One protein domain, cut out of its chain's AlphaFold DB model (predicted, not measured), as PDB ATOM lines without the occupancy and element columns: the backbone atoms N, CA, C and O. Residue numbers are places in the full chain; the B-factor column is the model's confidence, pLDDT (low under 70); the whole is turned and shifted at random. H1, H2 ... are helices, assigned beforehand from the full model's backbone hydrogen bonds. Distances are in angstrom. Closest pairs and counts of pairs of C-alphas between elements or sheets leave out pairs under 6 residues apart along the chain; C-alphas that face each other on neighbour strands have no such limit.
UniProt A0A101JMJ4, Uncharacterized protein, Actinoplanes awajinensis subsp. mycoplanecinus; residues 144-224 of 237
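This is residues 144 to 224 of the 237 residues of an uncharacterized protein of Actinoplanes awajinensis subsp. mycoplanecinus (UniProt A0A101JMJ4). The long helix H2 runs through the middle of the domain, with the short helix H1 set crosswise on residues 176 to 183 of H2 and H3 meeting residues 182 to 190 of H2 to form a narrow V. H2 and H3 come closest toward their last residues, and the link between them folds back from the end of H2 to the start of H3. The printed part has 81 residues, with three named helices in the order H1, H2, H3 and no named strand, an all-helix domain. It is only just compact, close to loose, with a radius of gyration of the C-alphas of 14.1 A and spans of 37 by 32 by 18 A.

H2, residues 169 to 192, is the longest helix at 33.3 A, from C-alpha 169 at (-5.525, -57.795, 8.020) to C-alpha 192 at (-20.438, -28.206, 11.574). H3, residues 203 to 223, measures 30.5 A and ends with C-alpha 223 at (-18.724, -23.574, -2.438). H1, residues 144 to 154, measures 15.4 A and begins with C-alpha 144 at (-11.370, -43.644, 0.309).

H2 touches H1 with residues 176 to 183 alone; their closest C-alphas, of Phe 144 and Gly 179, are 4.7 A apart. The lines of H1 and H2 are about perpendicular, at 83 degrees. H2 touches H3 with residues 182 to 190 alone, and their closest C-alphas, of Leu 189 and Leu 217, are 6.7 A apart. H2 and H3 run the same way at a shallow tilt of 32 degrees. H1 and H3 are apart. In H1, H2 and H3 every O i to N i+4 pair is within hydrogen-bond range.

The two C-alphas farthest apart, of Asp 167 and Thr 224, are separated by 41.3 A. The printed part has no cut. H1 to H2 is a long link of 14 residues, and H2 to H3 is a short one of 10. Residues 165 to 171, of which 169 to 171 belong to H2, stand free. Mean pLDDT of the printed part is 73.2, with residues 145 to 167, 187 to 198 and 223 to 224 under 70.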
ATOM      1  N   PHE A 144     -10.112 -44.389   0.390       70.81
ATOM      2  CA  PHE A 144     -11.370 -43.644   0.309       70.81
ATOM      3  C   PHE A 144     -12.433 -44.433  -0.471       70.81
ATOM      4  O   PHE A 144     -13.549 -44.629   0.006       70.81
ATOM      5  N   SER A 145     -12.058 -44.988  -1.627       68.19
ATOM      6  CA  SER A 145     -12.929 -45.844  -2.445       68.19
ATOM      7  C   SER A 145     -13.422 -47.083  -1.689       68.19
ATOM      8  O   SER A 145     -14.585 -47.465  -1.812       68.19
ATOM      9  N   THR A 146     -12.574 -47.686  -0.850       67.38
ATOM     10  CA  THR A 146     -12.934 -48.838  -0.011       67.38
ATOM     11  C   THR A 146     -13.903 -48.450   1.108       67.38
ATOM     12  O   THR A 146     -14.884 -49.162   1.330       67.38
ATOM     13  N   ALA A 147     -13.687 -47.309   1.769       68.38
ATOM     14  CA  ALA A 147     -14.577 -46.802   2.812       68.38
ATOM     15  C   ALA A 147     -15.972 -46.461   2.258       68.38
ATOM     16  O   ALA A 147     -16.981 -46.903   2.813       68.38
ATOM     17  N   VAL A 148     -16.034 -45.763   1.118       67.56
ATOM     18  CA  VAL A 148     -17.295 -45.438   0.428       67.56
ATOM     19  C   VAL A 148     -18.016 -46.711  -0.023       67.56
ATOM     20  O   VAL A 148     -19.205 -46.871   0.244       67.56
ATOM     21  N   CYS A 149     -17.300 -47.655  -0.641       65.19
ATOM     22  CA  CYS A 149     -17.852 -48.949  -1.054       65.19
ATOM     23  C   CYS A 149     -18.459 -49.713   0.135       65.19
ATOM     24  O   CYS A 149     -19.574 -50.227   0.047       65.19
ATOM     25  N   ARG A 150     -17.777 -49.734   1.287       67.19
ATOM     26  CA  ARG A 150     -18.290 -50.375   2.503       67.19
ATOM     27  C   ARG A 150     -19.557 -49.699   3.019       67.19
ATOM     28  O   ARG A 150     -20.511 -50.403   3.329       67.19
ATOM     29  N   GLN A 151     -19.598 -48.367   3.067       67.94
ATOM     30  CA  GLN A 151     -20.806 -47.633   3.463       67.94
ATOM     31  C   GLN A 151     -21.991 -47.952   2.545       67.94
ATOM     32  O   GLN A 151     -23.093 -48.187   3.037       67.94
ATOM     33  N   GLN A 152     -21.760 -48.034   1.234       68.75
ATOM     34  CA  GLN A 152     -22.778 -48.420   0.255       68.75
ATOM     35  C   GLN A 152     -23.269 -49.859   0.478       68.75
ATOM     36  O   GLN A 152     -24.477 -50.086   0.519       68.75
ATOM     37  N   LEU A 153     -22.361 -50.817   0.710       68.44
ATOM     38  CA  LEU A 153     -22.720 -52.204   1.036       68.44
ATOM     39  C   LEU A 153     -23.524 -52.300   2.339       68.44
ATOM     40  O   LEU A 153     -24.540 -52.991   2.383       68.44
ATOM     41  N   THR A 154     -23.110 -51.593   3.394       68.44
ATOM     42  CA  THR A 154     -23.842 -51.539   4.671       68.44
ATOM     43  C   THR A 154     -25.216 -50.880   4.512       68.44
ATOM     44  O   THR A 154     -26.165 -51.286   5.177       68.44
ATOM     45  N   ALA A 155     -25.355 -49.922   3.594       67.50
ATOM     46  CA  ALA A 155     -26.624 -49.296   3.229       67.50
ATOM     47  C   ALA A 155     -27.486 -50.140   2.262       67.50
ATOM     48  O   ALA A 155     -28.534 -49.675   1.813       67.50
ATOM     49  N   GLY A 156     -27.070 -51.370   1.929       61.12
ATOM     50  CA  GLY A 156     -27.809 -52.277   1.044       61.12
ATOM     51  C   GLY A 156     -27.737 -51.915  -0.444       61.12
ATOM     52  O   GLY A 156     -28.534 -52.419  -1.234       61.12
ATOM     53  N   GLN A 157     -26.807 -51.046  -0.844       57.81
ATOM     54  CA  GLN A 157     -26.570 -50.691  -2.242       57.81
ATOM     55  C   GLN A 157     -25.582 -51.675  -2.884       57.81
ATOM     56  O   GLN A 157     -24.624 -52.128  -2.255       57.81
ATOM     57  N   ALA A 158     -25.805 -52.004  -4.160       51.78
ATOM     58  CA  ALA A 158     -24.888 -52.834  -4.935       51.78
ATOM     59  C   ALA A 158     -23.589 -52.059  -5.202       51.78
ATOM     60  O   ALA A 158     -23.500 -51.297  -6.163       51.78
ATOM     61  N   ALA A 159     -22.584 -52.236  -4.348       51.91
ATOM     62  CA  ALA A 159     -21.261 -51.695  -4.611       51.91
ATOM     63  C   ALA A 159     -20.520 -52.623  -5.582       51.91
ATOM     64  O   ALA A 159     -20.413 -53.832  -5.354       51.91
ATOM     65  N   ALA A 160     -20.008 -52.064  -6.681       47.16
ATOM     66  CA  ALA A 160     -19.097 -52.783  -7.561       47.16
ATOM     67  C   ALA A 160     -17.875 -53.215  -6.737       47.16
ATOM     68  O   ALA A 160     -17.263 -52.379  -6.068       47.16
ATOM     69  N   GLN A 161     -17.553 -54.513  -6.749       46.81
ATOM     70  CA  GLN A 161     -16.465 -55.115  -5.975       46.81
ATOM     71  C   GLN A 161     -15.119 -54.449  -6.301       46.81
ATOM     72  O   GLN A 161     -14.365 -54.896  -7.158       46.81
ATOM     73  N   THR A 162     -14.811 -53.380  -5.573       49.06
ATOM     74  CA  THR A 162     -13.500 -52.724  -5.525       49.06
ATOM     75  C   THR A 162     -12.834 -53.114  -4.207       49.06
ATOM     76  O   THR A 162     -12.353 -52.277  -3.446       49.06
ATOM     77  N   LEU A 163     -12.909 -54.402  -3.867       49.66
ATOM     78  CA  LEU A 163     -12.156 -54.946  -2.748       49.66
ATOM     79  C   LEU A 163     -10.784 -55.312  -3.290       49.66
ATOM     80  O   LEU A 163     -10.590 -56.334  -3.943       49.66
ATOM     81  N   ASP A 164      -9.869 -54.375  -3.070       52.56
ATOM     82  CA  ASP A 164      -8.430 -54.580  -3.115       52.56
ATOM     83  C   ASP A 164      -8.125 -55.815  -2.257       52.56
ATOM     84  O   ASP A 164      -8.313 -55.798  -1.039       52.56
ATOM     85  N   SER A 165      -7.794 -56.923  -2.914       49.81
ATOM     86  CA  SER A 165      -7.539 -58.221  -2.296       49.81
ATOM     87  C   SER A 165      -6.165 -58.196  -1.640       49.81
ATOM     88  O   SER A 165      -5.213 -58.774  -2.159       49.81
ATOM     89  N   CYS A 166      -6.048 -57.457  -0.541       54.66
ATOM     90  CA  CYS A 166      -4.880 -57.521   0.316       54.66
ATOM     91  C   CYS A 166      -5.180 -58.523   1.432       54.66
ATOM     92  O   CYS A 166      -6.039 -58.275   2.277       54.66
ATOM     93  N   ASP A 167      -4.485 -59.661   1.423       58.88
ATOM     94  CA  ASP A 167      -4.664 -60.731   2.417       58.88
ATOM     95  C   ASP A 167      -4.148 -60.330   3.821       58.88
ATOM     96  O   ASP A 167      -4.296 -61.075   4.791       58.88
ATOM     97  N   ASP A 168      -3.556 -59.138   3.954       75.75
ATOM     98  CA  ASP A 168      -3.036 -58.603   5.208       75.75
ATOM     99  C   ASP A 168      -4.115 -57.816   5.980       75.75
ATOM    100  O   ASP A 168      -4.568 -56.728   5.596       75.75
ATOM    101  N   THR A 169      -4.517 -58.379   7.122       78.69
ATOM    102  CA  THR A 169      -5.525 -57.795   8.020       78.69
ATOM    103  C   THR A 169      -5.055 -56.484   8.656       78.69
ATOM    104  O   THR A 169      -5.860 -55.574   8.861       78.69
ATOM    105  N   GLU A 170      -3.767 -56.347   8.976       84.81
ATOM    106  CA  GLU A 170      -3.233 -55.124   9.574       84.81
ATOM    107  C   GLU A 170      -3.163 -53.990   8.552       84.81
ATOM    108  O   GLU A 170      -3.511 -52.848   8.871       84.81
ATOM    109  N   LEU A 171      -2.745 -54.296   7.326       83.25
ATOM    110  CA  LEU A 171      -2.758 -53.348   6.217       83.25
ATOM    111  C   LEU A 171      -4.184 -52.869   5.935       83.25
ATOM    112  O   LEU A 171      -4.434 -51.661   5.906       83.25
ATOM    113  N   THR A 172      -5.128 -53.806   5.827       81.88
ATOM    114  CA  THR A 172      -6.554 -53.505   5.632       81.88
ATOM    115  C   THR A 172      -7.085 -52.592   6.735       81.88
ATOM    116  O   THR A 172      -7.710 -51.573   6.447       81.88
ATOM    117  N   ARG A 173      -6.762 -52.880   8.002       84.69
ATOM    118  CA  ARG A 173      -7.163 -52.038   9.136       84.69
ATOM    119  C   ARG A 173      -6.615 -50.614   9.027       84.69
ATOM    120  O   ARG A 173      -7.361 -49.663   9.225       84.69
ATOM    121  N   ARG A 174      -5.327 -50.441   8.708       88.00
ATOM    122  CA  ARG A 174      -4.721 -49.102   8.582       88.00
ATOM    123  C   ARG A 174      -5.325 -48.303   7.426       88.00
ATOM    124  O   ARG A 174      -5.544 -47.103   7.576       88.00
ATOM    125  N   LYS A 175      -5.615 -48.970   6.305       87.50
ATOM    126  CA  LYS A 175      -6.327 -48.396   5.156       87.50
ATOM    127  C   LYS A 175      -7.724 -47.914   5.550       87.50
ATOM    128  O   LYS A 175      -8.080 -46.771   5.265       87.50
ATOM    129  N   ASP A 176      -8.473 -48.751   6.260       83.31
ATOM    130  CA  ASP A 176      -9.814 -48.422   6.742       83.31
ATOM    131  C   ASP A 176      -9.806 -47.239   7.713       83.31
ATOM    132  O   ASP A 176     -10.607 -46.322   7.562       83.31
ATOM    133  N   ASP A 177      -8.863 -47.214   8.658       85.69
ATOM    134  CA  ASP A 177      -8.745 -46.148   9.656       85.69
ATOM    135  C   ASP A 177      -8.567 -44.763   9.004       85.69
ATOM    136  O   ASP A 177      -9.169 -43.774   9.434       85.69
ATOM    137  N   ILE A 178      -7.731 -44.676   7.961       87.56
ATOM    138  CA  ILE A 178      -7.517 -43.439   7.197       87.56
ATOM    139  C   ILE A 178      -8.771 -43.068   6.399       87.56
ATOM    140  O   ILE A 178      -9.213 -41.917   6.458       87.56
ATOM    141  N   GLY A 179      -9.360 -44.033   5.685       85.00
ATOM    142  CA  GLY A 179     -10.569 -43.819   4.888       85.00
ATOM    143  C   GLY A 179     -11.756 -43.346   5.732       85.00
ATOM    144  O   GLY A 179     -12.454 -42.404   5.351       85.00
ATOM    145  N   GLU A 180     -11.949 -43.938   6.912       82.19
ATOM    146  CA  GLU A 180     -12.977 -43.557   7.881       82.19
ATOM    147  C   GLU A 180     -12.765 -42.126   8.388       82.19
ATOM    148  O   GLU A 180     -13.694 -41.316   8.330       82.19
ATOM    149  N   ARG A 181     -11.542 -41.767   8.808       85.25
ATOM    150  CA  ARG A 181     -11.234 -40.401   9.265       85.25
ATOM    151  C   ARG A 181     -11.558 -39.354   8.209       85.25
ATOM    152  O   ARG A 181     -12.147 -38.323   8.537       85.25
ATOM    153  N   ILE A 182     -11.147 -39.593   6.969       85.12
ATOM    154  CA  ILE A 182     -11.368 -38.653   5.871       85.12
ATOM    155  C   ILE A 182     -12.864 -38.528   5.572       85.12
ATOM    156  O   ILE A 182     -13.384 -37.414   5.508       85.12
ATOM    157  N   THR A 183     -13.581 -39.651   5.501       79.44
ATOM    158  CA  THR A 183     -15.031 -39.665   5.255       79.44
ATOM    159  C   THR A 183     -15.803 -38.928   6.352       79.44
ATOM    160  O   THR A 183     -16.662 -38.096   6.058       79.44
ATOM    161  N   HIS A 184     -15.473 -39.168   7.624       77.44
ATOM    162  CA  HIS A 184     -16.084 -38.453   8.745       77.44
ATOM    163  C   HIS A 184     -15.710 -36.981   8.779       77.44
ATOM    164  O   HIS A 184     -16.560 -36.151   9.103       77.44
ATOM    165  N   SER A 185     -14.462 -36.642   8.457       77.75
ATOM    166  CA  SER A 185     -14.053 -35.247   8.358       77.75
ATOM    167  C   SER A 185     -14.898 -34.546   7.307       77.75
ATOM    168  O   SER A 185     -15.540 -33.573   7.659       77.75
ATOM    169  N   PHE A 186     -15.070 -35.084   6.101       73.94
ATOM    170  CA  PHE A 186     -15.967 -34.469   5.113       73.94
ATOM    171  C   PHE A 186     -17.406 -34.318   5.599       73.94
ATOM    172  O   PHE A 186     -17.920 -33.204   5.617       73.94
ATOM    173  N   ALA A 187     -18.016 -35.389   6.112       68.12
ATOM    174  CA  ALA A 187     -19.392 -35.323   6.604       68.12
ATOM    175  C   ALA A 187     -19.578 -34.300   7.746       68.12
ATOM    176  O   ALA A 187     -20.607 -33.632   7.839       68.12
ATOM    177  N   SER A 188     -18.586 -34.163   8.632       63.88
ATOM    178  CA  SER A 188     -18.623 -33.204   9.746       63.88
ATOM    179  C   SER A 188     -18.260 -31.777   9.336       63.88
ATOM    180  O   SER A 188     -18.804 -30.827   9.903       63.88
ATOM    181  N   LEU A 189     -17.390 -31.605   8.339       58.62
ATOM    182  CA  LEU A 189     -17.100 -30.314   7.728       58.62
ATOM    183  C   LEU A 189     -18.349 -29.731   7.064       58.62
ATOM    184  O   LEU A 189     -18.622 -28.548   7.259       58.62
ATOM    185  N   ASP A 190     -19.145 -30.568   6.401       58.03
ATOM    186  CA  ASP A 190     -20.400 -30.163   5.764       58.03
ATOM    187  C   ASP A 190     -21.482 -29.756   6.781       58.03
ATOM    188  O   ASP A 190     -22.270 -28.849   6.519       58.03
ATOM    189  N   ALA A 191     -21.518 -30.393   7.957       59.41
ATOM    190  CA  ALA A 191     -22.542 -30.136   8.975       59.41
ATOM    191  C   ALA A 191     -22.164 -29.043   9.996       59.41
ATOM    192  O   ALA A 191     -23.013 -28.253  10.408       59.41
ATOM    193  N   CYS A 192     -20.902 -29.010  10.435       59.59
ATOM    194  CA  CYS A 192     -20.438 -28.206  11.574       59.59
ATOM    195  C   CYS A 192     -19.128 -27.442  11.303       59.59
ATOM    196  O   CYS A 192     -18.671 -26.692  12.168       59.59
ATOM    197  N   GLY A 193     -18.483 -27.643  10.146       58.06
ATOM    198  CA  GLY A 193     -17.226 -26.979   9.788       58.06
ATOM    199  C   GLY A 193     -16.020 -27.347  10.664       58.06
ATOM    200  O   GLY A 193     -15.063 -26.574  10.715       58.06
ATOM    201  N   GLN A 194     -16.053 -28.477  11.382       57.47
ATOM    202  CA  GLN A 194     -14.955 -28.949  12.238       57.47
ATOM    203  C   GLN A 194     -14.524 -30.368  11.837       57.47
ATOM    204  O   GLN A 194     -15.396 -31.229  11.739       57.47
ATOM    205  N   PRO A 195     -13.221 -30.634  11.624       61.72
ATOM    206  CA  PRO A 195     -12.741 -31.949  11.209       61.72
ATOM    207  C   PRO A 195     -12.824 -32.960  12.357       61.72
ATOM    208  O   PRO A 195     -12.739 -32.602  13.539       61.72
ATOM    209  N   TRP A 196     -12.960 -34.240  12.013       64.44
ATOM    210  CA  TRP A 196     -13.125 -35.321  12.981       64.44
ATOM    211  C   TRP A 196     -11.802 -35.636  13.699       64.44
ATOM    212  O   TRP A 196     -10.769 -35.843  13.069       64.44
ATOM    213  N   ARG A 197     -11.817 -35.689  15.041       66.31
ATOM    214  CA  ARG A 197     -10.602 -35.849  15.880       66.31
ATOM    215  C   ARG A 197     -10.597 -37.100  16.766       66.31
ATOM    216  O   ARG A 197      -9.846 -37.149  17.739       66.31
ATOM    217  N   GLY A 198     -11.434 -38.094  16.465       65.12
ATOM    218  CA  GLY A 198     -11.642 -39.263  17.330       65.12
ATOM    219  C   GLY A 198     -10.405 -40.149  17.509       65.12
ATOM    220  O   GLY A 198     -10.219 -40.736  18.572       65.12
ATOM    221  N   ARG A 199      -9.520 -40.202  16.505       72.62
ATOM    222  CA  ARG A 199      -8.300 -41.017  16.529       72.62
ATOM    223  C   ARG A 199      -7.085 -40.232  16.047       72.62
ATOM    224  O   ARG A 199      -7.143 -39.560  15.021       72.62
ATOM    225  N   ARG A 200      -5.972 -40.346  16.779       80.25
ATOM    226  CA  ARG A 200      -4.671 -39.790  16.376       80.25
ATOM    227  C   ARG A 200      -3.852 -40.822  15.615       80.25
ATOM    228  O   ARG A 200      -3.816 -41.989  15.999       80.25
ATOM    229  N   PHE A 201      -3.168 -40.359  14.577       86.06
ATOM    230  CA  PHE A 201      -2.251 -41.159  13.767       86.06
ATOM    231  C   PHE A 201      -0.794 -40.835  14.130       86.06
ATOM    232  O   PHE A 201      -0.538 -39.846  14.828       86.06
ATOM    233  N   PRO A 202       0.184 -41.649  13.688       86.50
ATOM    234  CA  PRO A 202       1.596 -41.296  13.802       86.50
ATOM    235  C   PRO A 202       1.870 -39.895  13.240       86.50
ATOM    236  O   PRO A 202       1.264 -39.497  12.249       86.50
ATOM    237  N   GLY A 203       2.796 -39.158  13.861       88.94
ATOM    238  CA  GLY A 203       3.021 -37.727  13.599       88.94
ATOM    239  C   GLY A 203       3.077 -37.320  12.116       88.94
ATOM    240  O   GLY A 203       2.353 -36.400  11.738       88.94
ATOM    241  N   PRO A 204       3.862 -38.002  11.260       88.88
ATOM    242  CA  PRO A 204       3.931 -37.673   9.833       88.88
ATOM    243  C   PRO A 204       2.595 -37.843   9.098       88.88
ATOM    244  O   PRO A 204       2.213 -36.992   8.297       88.88
ATOM    245  N   VAL A 205       1.861 -38.914   9.402       89.62
ATOM    246  CA  VAL A 205       0.548 -39.205   8.807       89.62
ATOM    247  C   VAL A 205      -0.487 -38.190   9.291       89.62
ATOM    248  O   VAL A 205      -1.208 -37.606   8.489       89.62
ATOM    249  N   GLU A 206      -0.504 -37.910  10.594       90.88
ATOM    250  CA  GLU A 206      -1.369 -36.903  11.214       90.88
ATOM    251  C   GLU A 206      -1.163 -35.510  10.602       90.88
ATOM    252  O   GLU A 206      -2.134 -34.804  10.339       90.88
ATOM    253  N   ALA A 207       0.086 -35.111  10.355       91.19
ATOM    254  CA  ALA A 207       0.398 -33.824   9.740       91.19
ATOM    255  C   ALA A 207      -0.156 -33.723   8.310       91.19
ATOM    256  O   ALA A 207      -0.787 -32.723   7.974       91.19
ATOM    257  N   ARG A 208       0.021 -34.769   7.491       92.25
ATOM    258  CA  ARG A 208      -0.512 -34.810   6.119       92.25
ATOM    259  C   ARG A 208      -2.042 -34.795   6.101       92.25
ATOM    260  O   ARG A 208      -2.624 -34.014   5.356       92.25
ATOM    261  N   LEU A 209      -2.688 -35.570   6.974       90.56
ATOM    262  CA  LEU A 209      -4.150 -35.572   7.114       90.56
ATOM    263  C   LEU A 209      -4.699 -34.185   7.449       90.56
ATOM    264  O   LEU A 209      -5.677 -33.763   6.846       90.56
ATOM    265  N   ARG A 210      -4.042 -33.440   8.344       89.75
ATOM    266  CA  ARG A 210      -4.463 -32.072   8.683       89.75
ATOM    267  C   ARG A 210      -4.349 -31.105   7.515       89.75
ATOM    268  O   ARG A 210      -5.239 -30.288   7.334       89.75
ATOM    269  N   ILE A 211      -3.280 -31.197   6.723       92.19
ATOM    270  CA  ILE A 211      -3.128 -30.367   5.518       92.19
ATOM    271  C   ILE A 211      -4.285 -30.641   4.549       92.19
ATOM    272  O   ILE A 211      -4.871 -29.706   4.006       92.19
ATOM    273  N   ILE A 212      -4.629 -31.918   4.360       90.94
ATOM    274  CA  ILE A 212      -5.745 -32.345   3.513       90.94
ATOM    275  C   ILE A 212      -7.073 -31.799   4.061       90.94
ATOM    276  O   ILE A 212      -7.808 -31.134   3.336       90.94
ATOM    277  N   GLU A 213      -7.359 -32.019   5.346       87.94
ATOM    278  CA  GLU A 213      -8.564 -31.528   6.030       87.94
ATOM    279  C   GLU A 213      -8.701 -29.999   5.923       87.94
ATOM    280  O   GLU A 213      -9.775 -29.498   5.589       87.94
ATOM    281  N   ASP A 214      -7.612 -29.255   6.134       87.69
ATOM    282  CA  ASP A 214      -7.575 -27.795   6.027       87.69
ATOM    283  C   ASP A 214      -7.805 -27.302   4.590       87.69
ATOM    284  O   ASP A 214      -8.475 -26.283   4.387       87.69
ATOM    285  N   LEU A 215      -7.263 -27.996   3.582       88.25
ATOM    286  CA  LEU A 215      -7.497 -27.668   2.174       88.25
ATOM    287  C   LEU A 215      -8.984 -27.800   1.835       88.25
ATOM    288  O   LEU A 215      -9.580 -26.867   1.292       88.25
ATOM    289  N   TYR A 216      -9.594 -28.926   2.199       83.69
ATOM    290  CA  TYR A 216     -11.008 -29.165   1.935       83.69
ATOM    291  C   TYR A 216     -11.919 -28.220   2.720       83.69
ATOM    292  O   TYR A 216     -12.881 -27.701   2.163       83.69
ATOM    293  N   LEU A 217     -11.573 -27.893   3.968       82.50
ATOM    294  CA  LEU A 217     -12.225 -26.839   4.750       82.50
ATOM    295  C   LEU A 217     -12.281 -25.500   4.011       82.50
ATOM    296  O   LEU A 217     -13.313 -24.825   4.003       82.50
ATOM    297  N   ARG A 218     -11.160 -25.088   3.408       83.06
ATOM    298  CA  ARG A 218     -11.089 -23.843   2.630       83.06
ATOM    299  C   ARG A 218     -11.953 -23.937   1.379       83.06
ATOM    300  O   ARG A 218     -12.691 -22.999   1.101       83.06
ATOM    301  N   GLN A 219     -11.905 -25.061   0.665       81.75
ATOM    302  CA  GLN A 219     -12.726 -25.284  -0.527       81.75
ATOM    303  C   GLN A 219     -14.227 -25.266  -0.208       81.75
ATOM    304  O   GLN A 219     -14.973 -24.568  -0.889       81.75
ATOM    305  N   ALA A 220     -14.667 -25.937   0.860       76.12
ATOM    306  CA  ALA A 220     -16.067 -25.954   1.286       76.12
ATOM    307  C   ALA A 220     -16.599 -24.535   1.544       76.12
ATOM    308  O   ALA A 220     -17.653 -24.165   1.034       76.12
ATOM    309  N   ARG A 221     -15.817 -23.680   2.221       74.62
ATOM    310  CA  ARG A 221     -16.174 -22.265   2.452       74.62
ATOM    311  C   ARG A 221     -16.355 -21.444   1.173       74.62
ATOM    312  O   ARG A 221     -17.020 -20.416   1.220       74.62
ATOM    313  N   HIS A 222     -15.751 -21.855   0.060       71.69
ATOM    314  CA  HIS A 222     -15.926 -21.192  -1.233       71.69
ATOM    315  C   HIS A 222     -17.143 -21.707  -2.013       71.69
ATOM    316  O   HIS A 222     -17.649 -20.989  -2.872       71.69
ATOM    317  N   VAL A 223     -17.610 -22.926  -1.726       65.38
ATOM    318  CA  VAL A 223     -18.724 -23.574  -2.438       65.38
ATOM    319  C   VAL A 223     -20.056 -23.370  -1.713       65.38
ATOM    320  O   VAL A 223     -21.088 -23.250  -2.371       65.38
ATOM    321  N   THR A 224     -20.063 -23.272  -0.381       57.62
ATOM    322  CA  THR A 224     -21.275 -22.977   0.392       57.62
ATOM    323  C   THR A 224     -21.515 -21.462   0.419       57.62
ATOM    324  O   THR A 224     -20.717 -20.736   1.019       57.62
TER     325      THR A 224